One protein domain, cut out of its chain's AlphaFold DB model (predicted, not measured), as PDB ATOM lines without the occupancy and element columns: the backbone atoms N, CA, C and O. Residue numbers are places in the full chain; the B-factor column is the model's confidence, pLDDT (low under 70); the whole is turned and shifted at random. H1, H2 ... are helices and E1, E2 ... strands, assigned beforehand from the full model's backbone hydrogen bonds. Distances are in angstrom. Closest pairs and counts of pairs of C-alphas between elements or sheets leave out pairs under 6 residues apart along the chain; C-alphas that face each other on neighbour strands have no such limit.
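This is residues 21 to 128 of the 130 residues of an uncharacterized protein of Bacillus thuringiensis serovar pondicheriensis BGSC 4BA1 (UniProt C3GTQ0). Two strongly twisted antiparallel sheets stand partly face to face as a sandwich, the five-stranded one, E2 to E6, curling so far that the short helix H1 sits between its two edge strands, E2 and E6. The second sheet has E1, E7, E8 and E9, and the short helix H2 grazes it far from H1. The printed part has 108 residues, with elements in the order E1 to E6, H1, E7 to E9, H2; the sheet orders are E2 - E3 - E4 - E5 - E6 and E1 - E7 - E8 - E9. The class is mostly strand. The whole is compact, with a radius of gyration of the C-alphas of 13.5 A and spans of 41 by 29 by 21 A.

E1, residues 22 to 24, begins at C-alpha 22 (-59.286, 17.925, -51.057). E2 is residues 28 to 30 and E3 residues 39 to 42. E4, residues 45 to 52, spans 21.0 A and bends by 51 degrees at residue 48. E5, residues 65 to 71, spans 19.4 A, and E6, residues 76 to 82, 16.5 A. H1 is residues 85 to 90. E7, residues 92 to 98, spans 16.7 A; E8, residues 101 to 108, 21.2 A; E9, residues 113 to 120, 23.2 A. H2, residues 123 to 128, ends at C-alpha 128 (-53.340, 28.747, -57.018).

E2 to E6 form a meander, each strand the antiparallel neighbour of the one before, and so do E7 to E9. N 28 and O 41 of the hairpin E2 and E3 are 2.9 A apart, within hydrogen-bond range. So are N 40 and O 48 of E3 and E4, 2.8 A, N 49 and O 70 of E4 and E5, 2.9 A, and N 67 and O 80 of E5 and E6, 2.8 A. In the other sheet, N 23 and O 97 of E1 and E7 are 2.9 A apart, N 96 and O 103 of E7 and E8 2.9 A, and N 104 and O 117 of E8 and E9 2.9 A. The sandwich, two sheets face to face, has best planes 16 degrees apart. The closest C-alphas of E6 and E8 are those of Phe 80 and Asp 108, 6.8 A. H1 is on the larger sheet; its closest C-alpha to E6 is Val 88, 6.4 A from that of Phe 82. In H1 and H2 every O i to N i+4 pair is within hydrogen-bond range.

The C-alphas farthest apart are those of Arg 21 and Thr 61, 41.4 A. The printed part has no cut. The link from E4 to E5, residues 53 to 64, is long. The mean pLDDT of the printed part is 89.0; residue 74 is under 70.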
ATOM      1  N   ARG A  21     -62.973  20.428 -49.790       81.19
ATOM      2  CA  ARG A  21     -62.209  20.386 -51.032       81.19
ATOM      3  C   ARG A  21     -60.836  19.812 -50.708       81.19
ATOM      4  O   ARG A  21     -60.047  20.440 -50.010       81.19
ATOM      5  N   VAL A  22     -60.573  18.609 -51.210       90.88
ATOM      6  CA  VAL A  22     -59.286  17.925 -51.057       90.88
ATOM      7  C   VAL A  22     -58.628  17.822 -52.424       90.88
ATOM      8  O   VAL A  22     -59.183  17.220 -53.342       90.88
ATOM      9  N   ILE A  23     -57.450  18.422 -52.565       93.88
ATOM     10  CA  ILE A  23     -56.685  18.439 -53.814       93.88
ATOM     11  C   ILE A  23     -55.383  17.687 -53.590       93.88
ATOM     12  O   ILE A  23     -54.588  18.069 -52.737       93.88
ATOM     13  N   GLN A  24     -55.142  16.636 -54.371       94.44
ATOM     14  CA  GLN A  24     -53.850  15.954 -54.373       94.44
ATOM     15  C   GLN A  24     -52.795  16.826 -55.051       94.44
ATOM     16  O   GLN A  24     -53.008  17.330 -56.156       94.44
ATOM     17  N   LEU A  25     -51.658  16.996 -54.383       95.25
ATOM     18  CA  LEU A  25     -50.549  17.795 -54.876       95.25
ATOM     19  C   LEU A  25     -49.389  16.885 -55.288       95.25
ATOM     20  O   LEU A  25     -48.989  16.019 -54.506       95.25
ATOM     21  N   PRO A  26     -48.809  17.084 -56.484       94.50
ATOM     22  CA  PRO A  26     -47.539  16.457 -56.801       94.50
ATOM     23  C   PRO A  26     -46.458  17.012 -55.867       94.50
ATOM     24  O   PRO A  26     -46.441  18.207 -55.560       94.50
ATOM     25  N   PHE A  27     -45.551  16.143 -55.436       95.12
ATOM     26  CA  PHE A  27     -44.428  16.513 -54.588       95.12
ATOM     27  C   PHE A  27     -43.152  15.819 -55.056       95.12
ATOM     28  O   PHE A  27     -43.190  14.773 -55.703       95.12
ATOM     29  N   GLU A  28     -42.018  16.399 -54.687       95.44
ATOM     30  CA  GLU A  28     -40.702  15.813 -54.906       95.44
ATOM     31  C   GLU A  28     -40.008  15.607 -53.563       95.44
ATOM     32  O   GLU A  28     -40.141  16.418 -52.647       95.44
ATOM     33  N   TYR A  29     -39.253  14.520 -53.445       94.75
ATOM     34  CA  TYR A  29     -38.364  14.295 -52.313       94.75
ATOM     35  C   TYR A  29     -36.934  14.602 -52.741       94.75
ATOM     36  O   TYR A  29     -36.413  13.964 -53.661       94.75
ATOM     37  N   ILE A  30     -36.284  15.538 -52.055       94.31
ATOM     38  CA  ILE A  30     -34.900  15.922 -52.336       94.31
ATOM     39  C   ILE A  30     -34.020  15.775 -51.099       94.31
ATOM     40  O   ILE A  30     -34.499  15.810 -49.970       94.31
ATOM     41  N   ARG A  31     -32.713  15.646 -51.332       92.25
ATOM     42  CA  ARG A  31     -31.672  15.844 -50.321       92.25
ATOM     43  C   ARG A  31     -30.744  16.934 -50.823       92.25
ATOM     44  O   ARG A  31     -30.165  16.788 -51.897       92.25
ATOM     45  N   GLU A  32     -30.615  18.014 -50.069       86.94
ATOM     46  CA  GLU A  32     -29.800  19.163 -50.482       86.94
ATOM     47  C   GLU A  32     -28.304  18.900 -50.363       86.94
ATOM     48  O   GLU A  32     -27.505  19.437 -51.126       86.94
ATOM     49  N   ASN A  33     -27.913  18.087 -49.383       87.69
ATOM     50  CA  ASN A  33     -26.531  17.709 -49.143       87.69
ATOM     51  C   ASN A  33     -26.453  16.375 -48.386       87.69
ATOM     52  O   ASN A  33     -27.462  15.754 -48.040       87.69
ATOM     53  N   GLU A  34     -25.229  15.925 -48.125       85.19
ATOM     54  CA  GLU A  34     -24.954  14.661 -47.440       85.19
ATOM     55  C   GLU A  34     -25.516  14.584 -46.013       85.19
ATOM     56  O   GLU A  34     -25.851  13.487 -45.571       85.19
ATOM     57  N   ASN A  35     -25.714  15.727 -45.344       86.06
ATOM     58  CA  ASN A  35     -26.248  15.829 -43.983       86.06
ATOM     59  C   ASN A  35     -27.774  16.009 -43.942       86.06
ATOM     60  O   ASN A  35     -28.366  16.059 -42.865       86.06
ATOM     61  N   ASP A  36     -28.424  16.122 -45.100       89.00
ATOM     62  CA  ASP A  36     -29.866  16.304 -45.187       89.00
ATOM     63  C   ASP A  36     -30.603  14.961 -45.146       89.00
ATOM     64  O   ASP A  36     -30.373  14.080 -45.988       89.00
ATOM     65  N   PHE A  37     -31.505  14.822 -44.173       91.75
ATOM     66  CA  PHE A  37     -32.374  13.659 -44.030       91.75
ATOM     67  C   PHE A  37     -33.483  13.620 -45.072       91.75
ATOM     68  O   PHE A  37     -34.043  12.553 -45.282       91.75
ATOM     69  N   GLY A  38     -33.763  14.736 -45.743       93.19
ATOM     70  CA  GLY A  38     -34.725  14.809 -46.826       93.19
ATOM     71  C   GLY A  38     -35.745  15.921 -46.634       93.19
ATOM     72  O   GLY A  38     -36.160  16.235 -45.517       93.19
ATOM     73  N   THR A  39     -36.184  16.478 -47.754       93.81
ATOM     74  CA  THR A  39     -37.169  17.556 -47.810       93.81
ATOM     75  C   THR A  39     -38.243  17.225 -48.838       93.81
ATOM     76  O   THR A  39     -37.938  16.780 -49.944       93.81
ATOM     77  N   VAL A  40     -39.503  17.457 -48.469       93.81
ATOM     78  CA  VAL A  40     -40.654  17.408 -49.376       93.81
ATOM     79  C   VAL A  40     -40.841  18.782 -50.007       93.81
ATOM     80  O   VAL A  40     -41.075  19.780 -49.313       93.81
ATOM     81  N   MET A  41     -40.758  18.802 -51.331       94.38
ATOM     82  CA  MET A  41     -40.889  19.971 -52.188       94.38
ATOM     83  C   MET A  41     -42.238  19.967 -52.891       94.38
ATOM     84  O   MET A  41     -42.671  18.931 -53.395       94.38
ATOM     85  N   ILE A  42     -42.870  21.132 -52.998       93.31
ATOM     86  CA  ILE A  42     -44.097  21.314 -53.780       93.31
ATOM     87  C   ILE A  42     -43.933  22.567 -54.629       93.31
ATOM     88  O   ILE A  42     -43.668  23.637 -54.094       93.31
ATOM     89  N   HIS A  43     -44.084  22.438 -55.952       90.81
ATOM     90  CA  HIS A  43     -43.853  23.537 -56.910       90.81
ATOM     91  C   HIS A  43     -42.495  24.244 -56.719       90.81
ATOM     92  O   HIS A  43     -42.395  25.452 -56.898       90.81
ATOM     93  N   GLY A  44     -41.447  23.500 -56.350       90.31
ATOM     94  CA  GLY A  44     -40.104  24.053 -56.129       90.31
ATOM     95  C   GLY A  44     -39.881  24.714 -54.763       90.31
ATOM     96  O   GLY A  44     -38.767  25.157 -54.497       90.31
ATOM     97  N   GLU A  45     -40.878  24.720 -53.873       91.44
ATOM     98  CA  GLU A  45     -40.777  25.275 -52.518       91.44
ATOM     99  C   GLU A  45     -40.624  24.179 -51.453       91.44
ATOM    100  O   GLU A  45     -41.297  23.145 -51.505       91.44
ATOM    101  N   LYS A  46     -39.769  24.422 -50.451       91.50
ATOM    102  CA  LYS A  46     -39.505  23.506 -49.324       91.50
ATOM    103  C   LYS A  46     -40.604  23.643 -48.281       91.50
ATOM    104  O   LYS A  46     -40.686  24.685 -47.635       91.50
ATOM    105  N   LEU A  47     -41.419  22.610 -48.072       90.31
ATOM    106  CA  LEU A  47     -42.563  22.705 -47.151       90.31
ATOM    107  C   LEU A  47     -42.460  21.797 -45.928       90.31
ATOM    108  O   LEU A  47     -42.876  22.208 -44.843       90.31
ATOM    109  N   PHE A  48     -41.856  20.616 -46.070       90.81
ATOM    110  CA  PHE A  48     -41.586  19.731 -44.937       90.81
ATOM    111  C   PHE A  48     -40.150  19.242 -44.956       90.81
ATOM    112  O   PHE A  48     -39.688  18.724 -45.969       90.81
ATOM    113  N   VAL A  49     -39.464  19.363 -43.826       91.88
ATOM    114  CA  VAL A  49     -38.054  18.997 -43.691       91.88
ATOM    115  C   VAL A  49     -37.914  17.943 -42.602       91.88
ATOM    116  O   VAL A  49     -38.362  18.154 -41.470       91.88
ATOM    117  N   PHE A  50     -37.272  16.821 -42.923       92.81
ATOM    118  CA  PHE A  50     -36.863  15.832 -41.933       92.81
ATOM    119  C   PHE A  50     -35.546  16.273 -41.287       92.81
ATOM    120  O   PHE A  50     -34.593  16.655 -41.966       92.81
ATOM    121  N   LYS A  51     -35.478  16.240 -39.955       90.75
ATOM    122  CA  LYS A  51     -34.264  16.565 -39.189       90.75
ATOM    123  C   LYS A  51     -34.081  15.602 -38.033       90.75
ATOM    124  O   LYS A  51     -35.067  15.195 -37.427       90.75
ATOM    125  N   ASP A  52     -32.836  15.293 -37.689       88.56
ATOM    126  CA  ASP A  52     -32.548  14.607 -36.430       88.56
ATOM    127  C   ASP A  52     -33.024  15.463 -35.250       88.56
ATOM    128  O   ASP A  52     -32.857  16.684 -35.240       88.56
ATOM    129  N   VAL A  53     -33.648  14.820 -34.267       84.50
ATOM    130  CA  VAL A  53     -34.157  15.489 -33.063       84.50
ATOM    131  C   VAL A  53     -33.010  15.992 -32.194       84.50
ATOM    132  O   VAL A  53     -33.150  17.015 -31.528       84.50
ATOM    133  N   HIS A  54     -31.892  15.268 -32.200       83.75
ATOM    134  CA  HIS A  54     -30.738  15.552 -31.352       83.75
ATOM    135  C   HIS A  54     -29.594  16.249 -32.097       83.75
ATOM    136  O   HIS A  54     -28.621  16.633 -31.459       83.75
ATOM    137  N   GLU A  55     -29.718  16.436 -33.416       81.69
ATOM    138  CA  GLU A  55     -28.696  17.025 -34.300       81.69
ATOM    139  C   GLU A  55     -27.318  16.335 -34.206       81.69
ATOM    140  O   GLU A  55     -26.276  16.929 -34.466       81.69
ATOM    141  N   THR A  56     -27.322  15.054 -33.842       85.31
ATOM    142  CA  THR A  56     -26.128  14.211 -33.679       85.31
ATOM    143  C   THR A  56     -25.948  13.209 -34.808       85.31
ATOM    144  O   THR A  56     -24.832  12.749 -35.046       85.31
ATOM    145  N   LEU A  57     -27.034  12.850 -35.491       84.88
ATOM    146  CA  LEU A  57     -27.017  11.874 -36.570       84.88
ATOM    147  C   LEU A  57     -26.893  12.573 -37.920       84.88
ATOM    148  O   LEU A  57     -27.513  13.608 -38.164       84.88
ATOM    149  N   THR A  58     -26.157  11.946 -38.832       89.56
ATOM    150  CA  THR A  58     -26.190  12.258 -40.261       89.56
ATOM    151  C   THR A  58     -26.814  11.084 -41.016       89.56
ATOM    152  O   THR A  58     -26.843   9.965 -40.499       89.56
ATOM    153  N   PRO A  59     -27.285  11.283 -42.257       88.94
ATOM    154  CA  PRO A  59     -27.799  10.201 -43.088       88.94
ATOM    155  C   PRO A  59     -26.860   8.997 -43.246       88.94
ATOM    156  O   PRO A  59     -27.336   7.874 -43.384       88.94
ATOM    157  N   SER A  60     -25.539   9.201 -43.242       87.19
ATOM    158  CA  SER A  60     -24.567   8.106 -43.378       87.19
ATOM    159  C   SER A  60     -24.406   7.277 -42.105       87.19
ATOM    160  O   SER A  60     -24.014   6.119 -42.191       87.19
ATOM    161  N   THR A  61     -24.724   7.844 -40.941       87.19
ATOM    162  CA  THR A  61     -24.663   7.168 -39.637       87.19
ATOM    163  C   THR A  61     -26.051   6.826 -39.096       87.19
ATOM    164  O   THR A  61     -26.197   6.524 -37.913       87.19
ATOM    165  N   PHE A  62     -27.093   6.957 -39.920       85.81
ATOM    166  CA  PHE A  62     -28.470   6.837 -39.472       85.81
ATOM    167  C   PHE A  62     -28.934   5.382 -39.468       85.81
ATOM    168  O   PHE A  62     -29.307   4.824 -40.501       85.81
ATOM    169  N   GLU A  63     -28.964   4.805 -38.270       83.25
ATOM    170  CA  GLU A  63     -29.529   3.489 -37.988       83.25
ATOM    171  C   GLU A  63     -30.470   3.605 -36.782       83.25
ATOM    172  O   GLU A  63     -30.053   3.986 -35.689       83.25
ATOM    173  N   ASN A  64     -31.755   3.292 -36.974       81.31
ATOM    174  CA  ASN A  64     -32.801   3.359 -35.943       81.31
ATOM    175  C   ASN A  64     -32.936   4.726 -35.247       81.31
ATOM    176  O   ASN A  64     -33.155   4.803 -34.035       81.31
ATOM    177  N   GLY A  65     -32.806   5.817 -35.999       79.19
ATOM    178  CA  GLY A  65     -32.892   7.157 -35.433       79.19
ATOM    179  C   GLY A  65     -34.318   7.706 -35.370       79.19
ATOM    180  O   GLY A  65     -35.245   7.258 -36.056       79.19
ATOM    181  N   ARG A  66     -34.486   8.723 -34.524       89.00
ATOM    182  CA  ARG A  66     -35.733   9.474 -34.379       89.00
ATOM    183  C   ARG A  66     -35.592  10.812 -35.092       89.00
ATOM    184  O   ARG A  66     -34.741  11.614 -34.726       89.00
ATOM    185  N   LEU A  67     -36.441  11.061 -36.082       90.06
ATOM    186  CA  LEU A  67     -36.468  12.308 -36.840       90.06
ATOM    187  C   LEU A  67     -37.699  13.140 -36.474       90.06
ATOM    188  O   LEU A  67     -38.779  12.615 -36.212       90.06
ATOM    189  N   ALA A  68     -37.542  14.456 -36.481       89.75
ATOM    190  CA  ALA A  68     -38.630  15.415 -36.469       89.75
ATOM    191  C   ALA A  68     -39.025  15.770 -37.905       89.75
ATOM    192  O   ALA A  68     -38.155  16.052 -38.732       89.75
ATOM    193  N   LEU A  69     -40.331  15.836 -38.173       89.06
ATOM    194  CA  LEU A  69     -40.850  16.540 -39.342       89.06
ATOM    195  C   LEU A  69     -41.129  17.986 -38.942       89.06
ATOM    196  O   LEU A  69     -41.960  18.266 -38.066       89.06
ATOM    197  N   LYS A  70     -40.404  18.903 -39.570       84.88
ATOM    198  CA  LYS A  70     -40.543  20.340 -39.359       84.88
ATOM    199  C   LYS A  70     -41.252  20.963 -40.554       84.88
ATOM    200  O   LYS A  70     -41.055  20.521 -41.686       84.88
ATOM    201  N   ASP A  71     -42.075  21.976 -40.300       81.69
ATOM    202  CA  ASP A  71     -42.582  22.824 -41.381       81.69
ATOM    203  C   ASP A  71     -41.462  23.710 -41.956       81.69
ATOM    204  O   ASP A  71     -40.346  23.739 -41.430       81.69
ATOM    205  N   SER A  72     -41.739  24.431 -43.042       72.69
ATOM    206  CA  SER A  72     -40.776  25.337 -43.688       72.69
ATOM    207  C   SER A  72     -40.210  26.416 -42.753       72.69
ATOM    208  O   SER A  72     -39.091  26.881 -42.950       72.69
ATOM    209  N   ASN A  73     -40.938  26.762 -41.685       73.38
ATOM    210  CA  ASN A  73     -40.495  27.677 -40.630       73.38
ATOM    211  C   ASN A  73     -39.715  26.966 -39.508       73.38
ATOM    212  O   ASN A  73     -39.489  27.539 -38.441       73.38
ATOM    213  N   LEU A  74     -39.325  25.711 -39.735       66.50
ATOM    214  CA  LEU A  74     -38.576  24.845 -38.832       66.50
ATOM    215  C   LEU A  74     -39.259  24.582 -37.481       66.50
ATOM    216  O   LEU A  74     -38.601  24.149 -36.528       66.50
ATOM    217  N   LYS A  75     -40.579  24.779 -37.378       76.12
ATOM    218  CA  LYS A  75     -41.323  24.388 -36.177       76.12
ATOM    219  C   LYS A  75     -41.566  22.884 -36.213       76.12
ATOM    220  O   LYS A  75     -42.163  22.364 -37.155       76.12
ATOM    221  N   THR A  76     -41.104  22.188 -35.176       74.50
ATOM    222  CA  THR A  76     -41.337  20.748 -35.010       74.50
ATOM    223  C   THR A  76     -42.828  20.473 -34.868       74.50
ATOM    224  O   THR A  76     -43.484  21.054 -34.003       74.50
ATOM    225  N   ARG A  77     -43.355  19.589 -35.719       77.50
ATOM    226  CA  ARG A  77     -44.765  19.181 -35.693       77.50
ATOM    227  C   ARG A  77     -44.942  17.797 -35.105       77.50
ATOM    228  O   ARG A  77     -45.778  17.627 -34.232       77.50
ATOM    229  N   GLU A  78     -44.141  16.842 -35.564       86.44
ATOM    230  CA  GLU A  78     -44.256  15.443 -35.167       86.44
ATOM    231  C   GLU A  78     -42.902  14.738 -35.180       86.44
ATOM    232  O   GLU A  78     -41.961  15.176 -35.850       86.44
ATOM    233  N   TYR A  79     -42.825  13.631 -34.444       89.00
ATOM    234  CA  TYR A  79     -41.639  12.784 -34.362       89.00
ATOM    235  C   TYR A  79     -41.903  11.398 -34.942       89.00
ATOM    236  O   TYR A  79     -42.905  10.761 -34.619       89.00
ATOM    237  N   PHE A  80     -40.938  10.900 -35.705       89.19
ATOM    238  CA  PHE A  80     -40.998   9.635 -36.421       89.19
ATOM    239  C   PHE A  80     -39.744   8.818 -36.142       89.19
ATOM    240  O   PHE A  80     -38.658   9.376 -35.992       89.19
ATOM    241  N   THR A  81     -39.887   7.499 -36.088       88.38
ATOM    242  CA  THR A  81     -38.751   6.586 -35.963       88.38
ATOM    243  C   THR A  81     -38.566   5.877 -37.289       88.38
ATOM    244  O   THR A  81     -39.498   5.244 -37.781       88.38
ATOM    245  N   PHE A  82     -37.364   5.964 -37.854       88.62
ATOM    246  CA  PHE A  82     -37.038   5.306 -39.113       88.62
ATOM    247  C   PHE A  82     -35.864   4.346 -38.900       88.62
ATOM    248  O   PHE A  82     -34.839   4.762 -38.354       88.62
ATOM    249  N   PRO A  83     -35.989   3.071 -39.309       87.81
ATOM    250  CA  PRO A  83     -34.885   2.121 -39.222       87.81
ATOM    251  C   PRO A  83     -33.685   2.546 -40.071       87.81
ATOM    252  O   PRO A  83     -32.546   2.437 -39.620       87.81
ATOM    253  N   THR A  84     -33.936   3.059 -41.281       89.19
ATOM    254  CA  THR A  84     -32.898   3.448 -42.243       89.19
ATOM    255  C   THR A  84     -33.246   4.729 -43.003       89.19
ATOM    256  O   THR A  84     -34.399   5.160 -43.054       89.19
ATOM    257  N   MET A  85     -32.255   5.316 -43.682       90.38
ATOM    258  CA  MET A  85     -32.475   6.447 -44.598       90.38
ATOM    259  C   MET A  85     -33.378   6.123 -45.789       90.38
ATOM    260  O   MET A  85     -34.052   7.013 -46.312       90.38
ATOM    261  N   LEU A  86     -33.378   4.869 -46.251       87.94
ATOM    262  CA  LEU A  86     -34.230   4.451 -47.361       87.94
ATOM    263  C   LEU A  86     -35.710   4.509 -46.964       87.94
ATOM    264  O   LEU A  86     -36.544   4.876 -47.789       87.94
ATOM    265  N   ASP A  87     -36.017   4.215 -45.699       89.00
ATOM    266  CA  ASP A  87     -37.380   4.294 -45.178       89.00
ATOM    267  C   ASP A  87     -37.888   5.736 -45.182       89.00
ATOM    268  O   ASP A  87     -39.002   5.975 -45.632       89.00
ATOM    269  N   VAL A  88     -37.055   6.710 -44.785       91.06
ATOM    270  CA  VAL A  88     -37.403   8.148 -44.815       91.06
ATOM    271  C   VAL A  88     -37.808   8.588 -46.224       91.06
ATOM    272  O   VAL A  88     -38.847   9.223 -46.403       91.06
ATOM    273  N   ARG A  89     -37.026   8.193 -47.239       90.56
ATOM    274  CA  ARG A  89     -37.300   8.507 -48.653       90.56
ATOM    275  C   ARG A  89     -38.662   7.992 -49.118       90.56
ATOM    276  O   ARG A  89     -39.294   8.630 -49.954       90.56
ATOM    277  N   ASN A  90     -39.091   6.851 -48.591       91.31
ATOM    278  CA  ASN A  90     -40.335   6.187 -48.972       91.31
ATOM    279  C   ASN A  90     -41.483   6.453 -47.982       91.31
ATOM    280  O   ASN A  90     -42.569   5.901 -48.145       91.31
ATOM    281  N   ALA A  91     -41.254   7.260 -46.943       92.25
ATOM    282  CA  ALA A  91     -42.206   7.447 -45.853       92.25
ATOM    283  C   ALA A  91     -43.415   8.299 -46.259       92.25
ATOM    284  O   ALA A  91     -44.500   8.121 -45.711       92.25
ATOM    285  N   VAL A  92     -43.234   9.242 -47.185       94.62
ATOM    286  CA  VAL A  92     -44.295  10.147 -47.638       94.62
ATOM    287  C   VAL A  92     -45.146   9.435 -48.684       94.62
ATOM    288  O   VAL A  92     -44.670   9.152 -49.781       94.62
ATOM    289  N   GLU A  93     -46.402   9.151 -48.348       94.50
ATOM    290  CA  GLU A  93     -47.329   8.471 -49.262       94.50
ATOM    291  C   GLU A  93     -48.108   9.453 -50.137       94.50
ATOM    292  O   GLU A  93     -48.289   9.223 -51.330       94.50
ATOM    293  N   GLU A  94     -48.585  10.547 -49.546       95.00
ATOM    294  CA  GLU A  94     -49.384  11.551 -50.242       95.00
ATOM    295  C   GLU A  94     -49.221  12.930 -49.603       95.00
ATOM    296  O   GLU A  94     -48.941  13.065 -48.405       95.00
ATOM    297  N   VAL A  95     -49.455  13.953 -50.423       95.25
ATOM    298  CA  VAL A  95     -49.600  15.334 -49.981       95.25
ATOM    299  C   VAL A  95     -50.873  15.909 -50.580       95.25
ATOM    300  O   VAL A  95     -51.106  15.810 -51.787       95.25
ATOM    301  N   VAL A  96     -51.703  16.511 -49.735       95.69
ATOM    302  CA  VAL A  96     -52.982  17.093 -50.135       95.69
ATOM    303  C   VAL A  96     -53.141  18.505 -49.589       95.69
ATOM    304  O   VAL A  96     -52.651  18.830 -48.508       95.69
ATOM    305  N   LEU A  97     -53.849  19.343 -50.337       94.81
ATOM    306  CA  LEU A  97     -54.390  20.609 -49.864       94.81
ATOM    307  C   LEU A  97     -55.849  20.381 -49.457       94.81
ATOM    308  O   LEU A  97     -56.683  20.061 -50.303       94.81
ATOM    309  N   GLU A  98     -56.133  20.512 -48.164       92.94
ATOM    310  CA  GLU A  98     -57.474  20.475 -47.577       92.94
ATOM    311  C   GLU A  98     -57.851  21.897 -47.147       92.94
ATOM    312  O   GLU A  98     -57.332  22.407 -46.150       92.94
ATOM    313  N   ASP A  99     -58.732  22.549 -47.905       89.25
ATOM    314  CA  ASP A  99     -59.082  23.964 -47.733       89.25
ATOM    315  C   ASP A  99     -57.823  24.867 -47.722       89.25
ATOM    316  O   ASP A  99     -57.174  25.055 -48.749       89.25
ATOM    317  N   ASN A 100     -57.429  25.398 -46.559       90.88
ATOM    318  CA  ASN A 100     -56.225  26.218 -46.375       90.88
ATOM    319  C   ASN A 100     -55.075  25.476 -45.670       90.88
ATOM    320  O   ASN A 100     -54.161  26.102 -45.121       90.88
ATOM    321  N   ARG A 101     -55.125  24.141 -45.624       91.44
ATOM    322  CA  ARG A 101     -54.142  23.309 -44.928       91.44
ATOM    323  C   ARG A 101     -53.443  22.362 -45.875       91.44
ATOM    324  O   ARG A 101     -54.076  21.608 -46.601       91.44
ATOM    325  N   LEU A 102     -52.124  22.338 -45.779       92.44
ATOM    326  CA  LEU A 102     -51.318  21.308 -46.399       92.44
ATOM    327  C   LEU A 102     -51.223  20.125 -45.438       92.44
ATOM    328  O   LEU A 102     -50.828  20.287 -44.280       92.44
ATOM    329  N   VAL A 103     -51.593  18.944 -45.911       92.81
ATOM    330  CA  VAL A 103     -51.558  17.705 -45.139       92.81
ATOM    331  C   VAL A 103     -50.646  16.718 -45.847       92.81
ATOM    332  O   VAL A 103     -50.849  16.404 -47.015       92.81
ATOM    333  N   VAL A 104     -49.643  16.228 -45.130       93.50
ATOM    334  CA  VAL A 104     -48.758  15.155 -45.585       93.50
ATOM    335  C   VAL A 104     -49.086  13.886 -44.806       93.50
ATOM    336  O   VAL A 104     -49.154  13.904 -43.572       93.50
ATOM    337  N   THR A 105     -49.305  12.785 -45.520       94.38
ATOM    338  CA  THR A 105     -49.487  11.463 -44.918       94.38
ATOM    339  C   THR A 105     -48.146  10.737 -44.899       94.38
ATOM    340  O   THR A 105     -47.531  10.502 -45.940       94.38
ATOM    341  N   ILE A 106     -47.706  10.371 -43.697       93.44
ATOM    342  CA  ILE A 106     -46.472   9.636 -43.439       93.44
ATOM    343  C   ILE A 106     -46.813   8.205 -43.018       93.44
ATOM    344  O   ILE A 106     -47.590   7.992 -42.081       93.44
ATOM    345  N   ASN A 107     -46.205   7.225 -43.679       91.88
ATOM    346  CA  ASN A 107     -46.240   5.822 -43.291       91.88
ATOM    347  C   ASN A 107     -45.114   5.523 -42.294       91.88
ATOM    348  O   ASN A 107     -43.940   5.423 -42.649       91.88
ATOM    349  N   ASP A 108     -45.487   5.383 -41.029       86.88
ATOM    350  CA  ASP A 108     -44.587   5.043 -39.938       86.88
ATOM    351  C   ASP A 108     -44.497   3.513 -39.831       86.88
ATOM    352  O   ASP A 108     -45.267   2.855 -39.118       86.88
ATOM    353  N   VAL A 109     -43.565   2.946 -40.601       82.81
ATOM    354  CA  VAL A 109     -43.362   1.494 -40.736       82.81
ATOM    355  C   VAL A 109     -42.982   0.855 -39.399       82.81
ATOM    356  O   VAL A 109     -43.453  -0.242 -39.089       82.81
ATOM    357  N   ALA A 110     -42.188   1.552 -38.580       82.62
ATOM    358  CA  ALA A 110     -41.726   1.056 -37.287       82.62
ATOM    359  C   ALA A 110     -42.898   0.766 -36.335       82.62
ATOM    360  O   ALA A 110     -42.928  -0.277 -35.680       82.62
ATOM    361  N   TYR A 111     -43.898   1.652 -36.311       84.00
ATOM    362  CA  TYR A 111     -45.099   1.504 -35.482       84.00
ATOM    363  C   TYR A 111     -46.324   0.981 -36.247       84.00
ATOM    364  O   TYR A 111     -47.414   0.922 -35.677       84.00
ATOM    365  N   LYS A 112     -46.163   0.584 -37.519       87.81
ATOM    366  CA  LYS A 112     -47.227   0.076 -38.406       87.81
ATOM    367  C   LYS A 112     -48.473   0.971 -38.432       87.81
ATOM    368  O   LYS A 112     -49.599   0.485 -38.321       87.81
ATOM    369  N   ARG A 113     -48.281   2.286 -38.565       87.31
ATOM    370  CA  ARG A 113     -49.371   3.278 -38.566       87.31
ATOM    371  C   ARG A 113     -49.179   4.323 -39.657       87.31
ATOM    372  O   ARG A 113     -48.062   4.589 -40.084       87.31
ATOM    373  N   LYS A 114     -50.274   4.972 -40.046       91.12
ATOM    374  CA  LYS A 114     -50.252   6.159 -40.906       91.12
ATOM    375  C   LYS A 114     -50.568   7.391 -40.078       91.12
ATOM    376  O   LYS A 114     -51.527   7.383 -39.307       91.12
ATOM    377  N   LEU A 115     -49.767   8.433 -40.233       90.56
ATOM    378  CA  LEU A 115     -49.934   9.703 -39.538       90.56
ATOM    379  C   LEU A 115     -50.153  10.817 -40.551       90.56
ATOM    380  O   LEU A 115     -49.486  10.864 -41.578       90.56
ATOM    381  N   LYS A 116     -51.074  11.728 -40.239       90.44
ATOM    382  CA  LYS A 116     -51.316  12.935 -41.028       90.44
ATOM    383  C   LYS A 116     -50.733  14.130 -40.295       90.44
ATOM    384  O   LYS A 116     -51.189  14.459 -39.202       90.44
ATOM    385  N   VAL A 117     -49.750  14.787 -40.900       89.31
ATOM    386  CA  VAL A 117     -49.195  16.038 -40.381       89.31
ATOM    387  C   VAL A 117     -49.800  17.185 -41.167       89.31
ATOM    388  O   VAL A 117     -49.717  17.216 -42.389       89.31
ATOM    389  N   SER A 118     -50.432  18.120 -40.459       88.94
ATOM    390  CA  SER A 118     -51.133  19.254 -41.056       88.94
ATOM    391  C   SER A 118     -50.474  20.572 -40.667       88.94
ATOM    392  O   SER A 118     -50.186  20.819 -39.493       88.94
ATOM    393  N   VAL A 119     -50.275  21.434 -41.658       88.62
ATOM    394  CA  VAL A 119     -49.789  22.806 -41.496       88.62
ATOM    395  C   VAL A 119     -50.676  23.750 -42.299       88.62
ATOM    396  O   VAL A 119     -51.386  23.320 -43.205       88.62
ATOM    397  N   PHE A 120     -50.660  25.039 -41.968       89.62
ATOM    398  CA  PHE A 120     -51.278  26.028 -42.848       89.62
ATOM    399  C   PHE A 120     -50.523  26.047 -44.174       89.62
ATOM    400  O   PHE A 120     -49.289  26.087 -44.182       89.62
ATOM    401  N   ALA A 121     -51.263  25.959 -45.275       91.00
ATOM    402  CA  ALA A 121     -50.681  26.096 -46.595       91.00
ATOM    403  C   ALA A 121     -50.210  27.547 -46.792       91.00
ATOM    404  O   ALA A 121     -50.857  28.463 -46.282       91.00
ATOM    405  N   PRO A 122     -49.102  27.775 -47.513       90.75
ATOM    406  CA  PRO A 122     -48.727  29.118 -47.935       90.75
ATOM    407  C   PRO A 122     -49.844  29.770 -48.758       90.75
ATOM    408  O   PRO A 122     -50.474  29.088 -49.570       90.75
ATOM    409  N   ASP A 123     -50.034  31.082 -48.610       91.62
ATOM    410  CA  ASP A 123     -51.115  31.819 -49.284       91.62
ATOM    411  C   ASP A 123     -51.096  31.609 -50.805       91.62
ATOM    412  O   ASP A 123     -52.120  31.278 -51.394       91.62
ATOM    413  N   TRP A 124     -49.911  31.654 -51.427       93.06
ATOM    414  CA  TRP A 124     -49.744  31.421 -52.869       93.06
ATOM    415  C   TRP A 124     -50.249  30.044 -53.325       93.06
ATOM    416  O   TRP A 124     -50.712  29.887 -54.457       93.06
ATOM    417  N   LEU A 125     -50.143  29.024 -52.466       92.00
ATOM    418  CA  LEU A 125     -50.585  27.669 -52.782       92.00
ATOM    419  C   LEU A 125     -52.108  27.589 -52.688       92.00
ATOM    420  O   LEU A 125     -52.736  26.982 -53.549       92.00
ATOM    421  N   VAL A 126     -52.698  28.238 -51.683       92.06
ATOM    422  CA  VAL A 126     -54.155  28.341 -51.541       92.06
ATOM    423  C   VAL A 126     -54.749  29.116 -52.718       92.06
ATOM    424  O   VAL A 126     -55.685  28.639 -53.347       92.06
ATOM    425  N   GLU A 127     -54.167  30.257 -53.085       91.62
ATOM    426  CA  GLU A 127     -54.604  31.083 -54.220       91.62
ATOM    427  C   GLU A 127     -54.545  30.339 -55.557       91.62
ATOM    428  O   GLU A 127     -55.456  30.461 -56.370       91.62
ATOM    429  N   LYS A 128     -53.503  29.527 -55.782       90.94
ATOM    430  CA  LYS A 128     -53.340  28.747 -57.018       90.94
ATOM    431  C   LYS A 128     -54.438  27.701 -57.225       90.94
ATOM    432  O   LYS A 128     -54.704  27.316 -58.363       90.94
TER     433      LYS A 128